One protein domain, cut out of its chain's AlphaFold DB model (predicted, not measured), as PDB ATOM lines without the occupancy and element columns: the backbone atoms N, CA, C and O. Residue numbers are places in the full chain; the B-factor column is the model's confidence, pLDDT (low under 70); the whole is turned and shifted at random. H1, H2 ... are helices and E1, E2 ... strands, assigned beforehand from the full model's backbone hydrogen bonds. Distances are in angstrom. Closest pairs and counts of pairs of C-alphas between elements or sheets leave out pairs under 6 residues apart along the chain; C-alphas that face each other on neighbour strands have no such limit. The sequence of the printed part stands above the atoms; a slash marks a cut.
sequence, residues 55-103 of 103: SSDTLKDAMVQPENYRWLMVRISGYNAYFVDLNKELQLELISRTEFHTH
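This is residues 55 to 103 of the 103 residues of the protein "Glycine radical domain-containing protein" of marine sediment metagenome (UniProt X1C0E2). Two helices, H1 and H3, lie side by side and run opposite ways, and a small two-stranded hairpin, E1 and E2, is set to one side of this pair, with E1 near H3. A very short helix, H2, sits just past the end of H1, on the path from H1 to the hairpin. The printed part has 49 residues, with three named helices and two named strands in the order H1, H2, E1, E2, H3; the one sheet has the order E1 - E2 and is antiparallel. The class is mixed, helices and strands, with helices holding 26 and strands 8 of the 34 residues in named elements. The whole is compact, with a radius of gyration of the C-alphas of 10.2 A, and the C-alphas span 30 by 24 by 17 A along their three main axes.

The sheet is the hairpin of E1, residues 73 to 76, and E2, residues 79 to 82. The two strands are antiparallel neighbours, with 143 degrees between their N-to-C directions. The C-alphas of Met 73 and Tyr 82 face each other at 4.3 A, and those of Ile 76 and Tyr 79 at 5.4 A. Across the pair, N 74 and O 81 are within hydrogen-bond range at 2.8 A, and so are N 79 and O 76 at 3.1 A. Beyond the hairpin, E1 is near H3, residues 88 to 100, with 5 pairs of C-alphas within 10 A and no pair within 8 A. H3 touches H1, residues 56 to 64, with 8 pairs of C-alphas within 8 A; the closest C-alphas are those of Ser 56 and Ile 95, 5.1 A apart. The lines of H1 and H3 stand at a shallow tilt of 18 degrees, and the two helices run opposite ways. H1 and H2, residues 66 to 69, are close but not clearly touching, with 2 pairs of C-alphas within 8 A; the closest C-alphas are those of Ala 62 and Tyr 69, 5.7 A apart. H1 is apart from both E1 and E2, and H2 is apart from E2 and from H3. In H1 and H3 every O i to N i+4 pair is within hydrogen-bond range; H2 is too short for such a pair.

E1 runs from Met 73, C-alpha at (41.176, -51.341, -6.490), to Ile 76, and measures 9.6 A from first to last C-alpha. E2 runs from Tyr 79 to Tyr 82 and measures 10.4 A. H3, the longest helix with 13 residues, runs from Lys 88 to Phe 100 over 18.7 A, and its last C-alpha is at (24.291, -56.646, 1.738). H1 has 9 residues, from Ser 56, C-alpha at (30.611, -49.098, 2.187), to Val 64, and measures 12.8 A. H2, from Pro 66 to Tyr 69, measures 5.1 A.

The two C-alphas farthest apart are those of Glu 67 and His 103, 30.5 A, while those of Ser 55 and His 103, the first and last printed, are 13.1 A apart. The printed part has no cut, and His 103 is the chain's last residue. The links H1 to H2, H2 to E1, E1 to E2 and E2 to H3 are tight, with 1, 3, 2 and 5 residues between the elements. The mean pLDDT of the printed part is 80.7, and the model's confidence is low, under 70, at residues 100 to 103, of which 100 belongs to H3.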
ATOM      1  N   SER A  55      34.875 -51.230   3.086       76.19
ATOM      2  CA  SER A  55      33.641 -50.820   3.757       76.19
ATOM      3  C   SER A  55      32.818 -49.956   2.805       76.19
ATOM      4  O   SER A  55      33.373 -49.264   1.945       76.19
ATOM      5  N   SER A  56      31.495 -49.978   2.955       80.25
ATOM      6  CA  SER A  56      30.611 -49.098   2.187       80.25
ATOM      7  C   SER A  56      30.948 -47.622   2.416       80.25
ATOM      8  O   SER A  56      30.884 -46.839   1.473       80.25
ATOM      9  N   ASP A  57      31.396 -47.257   3.618       79.69
ATOM     10  CA  ASP A  57      31.827 -45.896   3.946       79.69
ATOM     11  C   ASP A  57      33.098 -45.485   3.192       79.69
ATOM     12  O   ASP A  57      33.149 -44.386   2.649       79.69
ATOM     13  N   THR A  58      34.080 -46.385   3.051       81.12
ATOM     14  CA  THR A  58      35.296 -46.122   2.254       81.12
ATOM     15  C   THR A  58      34.952 -45.906   0.781       81.12
ATOM     16  O   THR A  58      35.482 -45.005   0.139       81.12
ATOM     17  N   LEU A  59      34.035 -46.714   0.234       84.19
ATOM     18  CA  LEU A  59      33.573 -46.554  -1.145       84.19
ATOM     19  C   LEU A  59      32.797 -45.243  -1.341       84.19
ATOM     20  O   LEU A  59      32.980 -44.577  -2.356       84.19
ATOM     21  N   LYS A  60      31.952 -44.852  -0.378       84.88
ATOM     22  CA  LYS A  60      31.229 -43.569  -0.408       84.88
ATOM     23  C   LYS A  60      32.193 -42.386  -0.337       84.88
ATOM     24  O   LYS A  60      32.039 -41.452  -1.118       84.88
ATOM     25  N   ASP A  61      33.197 -42.440   0.533       83.25
ATOM     26  CA  ASP A  61      34.201 -41.379   0.650       83.25
ATOM     27  C   ASP A  61      35.066 -41.275  -0.616       83.25
ATOM     28  O   ASP A  61      35.301 -40.183  -1.128       83.25
ATOM     29  N   ALA A  62      35.406 -42.411  -1.233       83.25
ATOM     30  CA  ALA A  62      36.103 -42.445  -2.518       83.25
ATOM     31  C   ALA A  62      35.302 -41.825  -3.682       83.25
ATOM     32  O   ALA A  62      35.905 -41.387  -4.662       83.25
ATOM     33  N   MET A  63      33.965 -41.740  -3.588       86.62
ATOM     34  CA  MET A  63      33.148 -40.982  -4.548       86.62
ATOM     35  C   MET A  63      33.210 -39.465  -4.318       86.62
ATOM     36  O   MET A  63      32.983 -38.703  -5.258       86.62
ATOM     37  N   VAL A  64      33.464 -39.024  -3.082       88.88
ATOM     38  CA  VAL A  64      33.514 -37.604  -2.694       88.88
ATOM     39  C   VAL A  64      34.920 -37.029  -2.885       88.88
ATOM     40  O   VAL A  64      35.042 -35.910  -3.379       88.88
ATOM     41  N   GLN A  65      35.962 -37.792  -2.537       85.56
ATOM     42  CA  GLN A  65      37.375 -37.385  -2.575       85.56
ATOM     43  C   GLN A  65      38.252 -38.351  -3.400       85.56
ATOM     44  O   GLN A  65      39.195 -38.947  -2.872       85.56
ATOM     45  N   PRO A  66      37.978 -38.556  -4.701       81.06
ATOM     46  CA  PRO A  66      38.656 -39.570  -5.518       81.06
ATOM     47  C   PRO A  66      40.189 -39.421  -5.575       81.06
ATOM     48  O   PRO A  66      40.907 -40.399  -5.779       81.06
ATOM     49  N   GLU A  67      40.729 -38.219  -5.369       82.81
ATOM     50  CA  GLU A  67      42.167 -37.950  -5.294       82.81
ATOM     51  C   GLU A  67      42.885 -38.726  -4.183       82.81
ATOM     52  O   GLU A  67      44.010 -39.180  -4.402       82.81
ATOM     53  N   ASN A  68      42.221 -38.951  -3.047       78.75
ATOM     54  CA  ASN A  68      42.781 -39.676  -1.903       78.75
ATOM     55  C   ASN A  68      42.759 -41.199  -2.113       78.75
ATOM     56  O   ASN A  68      43.491 -41.932  -1.448       78.75
ATOM     57  N   TYR A  69      41.972 -41.670  -3.087       81.12
ATOM     58  CA  TYR A  69      41.660 -43.083  -3.316       81.12
ATOM     59  C   TYR A  69      42.061 -43.581  -4.709       81.12
ATOM     60  O   TYR A  69      41.572 -44.609  -5.171       81.12
ATOM     61  N   ARG A  70      43.002 -42.911  -5.388       77.25
ATOM     62  CA  ARG A  70      43.506 -43.353  -6.708       77.25
ATOM     63  C   ARG A  70      44.106 -44.762  -6.712       77.25
ATOM     64  O   ARG A  70      44.187 -45.394  -7.755       77.25
ATOM     65  N   TRP A  71      44.538 -45.242  -5.552       75.62
ATOM     66  CA  TRP A  71      45.090 -46.581  -5.347       75.62
ATOM     67  C   TRP A  71      44.018 -47.645  -5.061       75.62
ATOM     68  O   TRP A  71      44.337 -48.834  -5.023       75.62
ATOM     69  N   LEU A  72      42.758 -47.250  -4.848       81.06
ATOM     70  CA  LEU A  72      41.684 -48.149  -4.437       81.06
ATOM     71  C   LEU A  72      41.256 -49.043  -5.606       81.06
ATOM     72  O   LEU A  72      40.572 -48.597  -6.528       81.06
ATOM     73  N   MET A  73      41.639 -50.318  -5.553       83.50
ATOM     74  CA  MET A  73      41.176 -51.341  -6.490       83.50
ATOM     75  C   MET A  73      40.007 -52.135  -5.915       83.50
ATOM     76  O   MET A  73      40.013 -52.537  -4.755       83.50
ATOM     77  N   VAL A  74      39.030 -52.417  -6.770       82.31
ATOM     78  CA  VAL A  74      37.848 -53.221  -6.460       82.31
ATOM     79  C   VAL A  74      37.753 -54.423  -7.390       82.31
ATOM     80  O   VAL A  74      38.180 -54.385  -8.548       82.31
ATOM     81  N   ARG A  75      37.178 -55.508  -6.867       81.19
ATOM     82  CA  ARG A  75      36.920 -56.736  -7.619       81.19
ATOM     83  C   ARG A  75      35.541 -56.661  -8.266       81.19
ATOM     84  O   ARG A  75      34.526 -56.702  -7.576       81.19
ATOM     85  N   ILE A  76      35.512 -56.616  -9.591       79.25
ATOM     86  CA  ILE A  76      34.302 -56.797 -10.396       79.25
ATOM     87  C   ILE A  76      34.264 -58.261 -10.852       79.25
ATOM     88  O   ILE A  76      35.289 -58.950 -10.851       79.25
ATOM     89  N   SER A  77      33.086 -58.773 -11.207       77.81
ATOM     90  CA  SER A  77      32.908 -60.133 -11.730       77.81
ATOM     91  C   SER A  77      33.807 -60.387 -12.952       77.81
ATOM     92  O   SER A  77      33.421 -60.124 -14.085       77.81
ATOM     93  N   GLY A  78      35.016 -60.900 -12.707       76.75
ATOM     94  CA  GLY A  78      35.997 -61.286 -13.723       76.75
ATOM     95  C   GLY A  78      37.270 -60.434 -13.807       76.75
ATOM     96  O   GLY A  78      38.209 -60.877 -14.460       76.75
ATOM     97  N   TYR A  79      37.363 -59.268 -13.152       80.00
ATOM     98  CA  TYR A  79      38.566 -58.418 -13.217       80.00
ATOM     99  C   TYR A  79      38.702 -57.455 -12.026       80.00
ATOM    100  O   TYR A  79      37.748 -57.212 -11.290       80.00
ATOM    101  N   ASN A  80      39.911 -56.922 -11.822       83.38
ATOM    102  CA  ASN A  80      40.163 -55.832 -10.876       83.38
ATOM    103  C   ASN A  80      40.179 -54.503 -11.638       83.38
ATOM    104  O   ASN A  80      40.731 -54.442 -12.737       83.38
ATOM    105  N   ALA A  81      39.617 -53.453 -11.050       85.56
ATOM    106  CA  ALA A  81      39.638 -52.103 -11.605       85.56
ATOM    107  C   ALA A  81      39.833 -51.070 -10.496       85.56
ATOM    108  O   ALA A  81      39.497 -51.340  -9.343       85.56
ATOM    109  N   TYR A  82      40.351 -49.890 -10.834       87.44
ATOM    110  CA  TYR A  82      40.382 -48.769  -9.899       87.44
ATOM    111  C   TYR A  82      38.971 -48.233  -9.700       87.44
ATOM    112  O   TYR A  82      38.272 -47.936 -10.665       87.44
ATOM    113  N   PHE A  83      38.550 -48.100  -8.446       87.06
ATOM    114  CA  PHE A  83      37.198 -47.672  -8.101       87.06
ATOM    115  C   PHE A  83      36.873 -46.281  -8.657       87.06
ATOM    116  O   PHE A  83      35.776 -46.054  -9.164       87.06
ATOM    117  N   VAL A  84      37.848 -45.371  -8.614       87.88
ATOM    118  CA  VAL A  84      37.708 -43.989  -9.099       87.88
ATOM    119  C   VAL A  84      37.568 -43.887 -10.622       87.88
ATOM    120  O   VAL A  84      37.027 -42.898 -11.104       87.88
ATOM    121  N   ASP A  85      37.992 -44.917 -11.364       90.56
ATOM    122  CA  ASP A  85      37.868 -44.988 -12.827       90.56
ATOM    123  C   ASP A  85      36.521 -45.591 -13.269       90.56
ATOM    124  O   ASP A  85      36.192 -45.605 -14.459       90.56
ATOM    125  N   LEU A  86      35.729 -46.113 -12.328       89.56
ATOM    126  CA  LEU A  86      34.414 -46.671 -12.618       89.56
ATOM    127  C   LEU A  86      33.374 -45.573 -12.826       89.56
ATOM    128  O   LEU A  86      33.434 -44.488 -12.249       89.56
ATOM    129  N   ASN A  87      32.353 -45.891 -13.621       91.38
ATOM    130  CA  ASN A  87      31.190 -45.025 -13.720       91.38
ATOM    131  C   ASN A  87      30.405 -45.015 -12.390       91.38
ATOM    132  O   ASN A  87      30.464 -45.949 -11.586       91.38
ATOM    133  N   LYS A  88      29.635 -43.946 -12.170       89.88
ATOM    134  CA  LYS A  88      28.896 -43.735 -10.918       89.88
ATOM    135  C   LYS A  88      27.899 -44.858 -10.604       89.88
ATOM    136  O   LYS A  88      27.668 -45.166  -9.441       89.88
ATOM    137  N   GLU A  89      27.312 -45.469 -11.627       90.50
ATOM    138  CA  GLU A  89      26.342 -46.558 -11.476       90.50
ATOM    139  C   GLU A  89      26.997 -47.832 -10.923       90.50
ATOM    140  O   GLU A  89      26.505 -48.400  -9.951       90.50
ATOM    141  N   LEU A  90      28.160 -48.219 -11.456       88.12
ATOM    142  CA  LEU A  90      28.953 -49.349 -10.966       88.12
ATOM    143  C   LEU A  90      29.508 -49.091  -9.562       88.12
ATOM    144  O   LEU A  90      29.538 -50.002  -8.738       88.12
ATOM    145  N   GLN A  91      29.918 -47.856  -9.258       89.06
ATOM    146  CA  GLN A  91      30.345 -47.481  -7.905       89.06
ATOM    147  C   GLN A  91      29.217 -47.697  -6.885       89.06
ATOM    148  O   GLN A  91      29.436 -48.315  -5.842       89.06
ATOM    149  N   LEU A  92      27.997 -47.249  -7.205       89.44
ATOM    150  CA  LEU A  92      26.815 -47.440  -6.360       89.44
ATOM    151  C   LEU A  92      26.418 -48.915  -6.238       89.44
ATOM    152  O   LEU A  92      26.046 -49.362  -5.153       89.44
ATOM    153  N   GLU A  93      26.528 -49.685  -7.321       88.56
ATOM    154  CA  GLU A  93      26.284 -51.127  -7.296       88.56
ATOM    155  C   GLU A  93      27.249 -51.845  -6.336       88.56
ATOM    156  O   GLU A  93      26.832 -52.684  -5.534       88.56
ATOM    157  N   LEU A  94      28.537 -51.492  -6.372       85.50
ATOM    158  CA  LEU A  94      29.555 -52.050  -5.480       85.50
ATOM    159  C   LEU A  94      29.307 -51.681  -4.011       85.50
ATOM    160  O   LEU A  94      29.443 -52.544  -3.140       85.50
ATOM    161  N   ILE A  95      28.904 -50.436  -3.733       85.62
ATOM    162  CA  ILE A  95      28.505 -49.993  -2.386       85.62
ATOM    163  C   ILE A  95      27.339 -50.839  -1.879       85.62
ATOM    164  O   ILE A  95      27.432 -51.430  -0.806       85.62
ATOM    165  N   SER A  96      26.288 -50.954  -2.689       84.06
ATOM    166  CA  SER A  96      25.093 -51.737  -2.381       84.06
ATOM    167  C   SER A  96      25.448 -53.190  -2.039       84.06
ATOM    168  O   SER A  96      25.118 -53.681  -0.962       84.06
ATOM    169  N   ARG A  97      26.243 -53.861  -2.887       81.19
ATOM    170  CA  ARG A  97      26.727 -55.232  -2.631       81.19
ATOM    171  C   ARG A  97      27.517 -55.351  -1.322       81.19
ATOM    172  O   ARG A  97      27.383 -56.355  -0.624       81.19
ATOM    173  N   THR A  98      28.332 -54.352  -0.990       74.94
ATOM    174  CA  THR A  98      29.146 -54.345   0.238       74.94
ATOM    175  C   THR A  98      28.271 -54.249   1.493       74.94
ATOM    176  O   THR A  98      28.543 -54.925   2.485       74.94
ATOM    177  N   GLU A  99      27.177 -53.486   1.442       73.44
ATOM    178  CA  GLU A  99      26.213 -53.384   2.546       73.44
ATOM    179  C   GLU A  99      25.431 -54.696   2.744       73.44
ATOM    180  O   GLU A  99      25.282 -55.151   3.877       73.44
ATOM    181  N   PHE A 100      25.026 -55.372   1.662       62.09
ATOM    182  CA  PHE A 100      24.291 -56.646   1.738       62.09
ATOM    183  C   PHE A 100      25.103 -57.821   2.300       62.09
ATOM    184  O   PHE A 100      24.527 -58.730   2.890       62.09
ATOM    185  N   HIS A 101      26.427 -57.832   2.128       53.66
ATOM    186  CA  HIS A 101      27.285 -58.906   2.643       53.66
ATOM    187  C   HIS A 101      27.611 -58.788   4.142       53.66
ATOM    188  O   HIS A 101      28.252 -59.689   4.687       53.66
ATOM    189  N   THR A 102      27.195 -57.703   4.802       45.50
ATOM    190  CA  THR A 102      27.482 -57.432   6.223       45.50
ATOM    191  C   THR A 102      26.271 -57.735   7.131       45.50
ATOM    192  O   THR A 102      26.162 -57.209   8.240       45.50
ATOM    193  N   HIS A 103      25.352 -58.595   6.676       36.88
ATOM    194  CA  HIS A 103      24.231 -59.140   7.452       36.88
ATOM    195  C   HIS A 103      24.290 -60.665   7.540       36.88
ATOM    196  O   HIS A 103      24.713 -61.301   6.548       36.88
TER     197      HIS A 103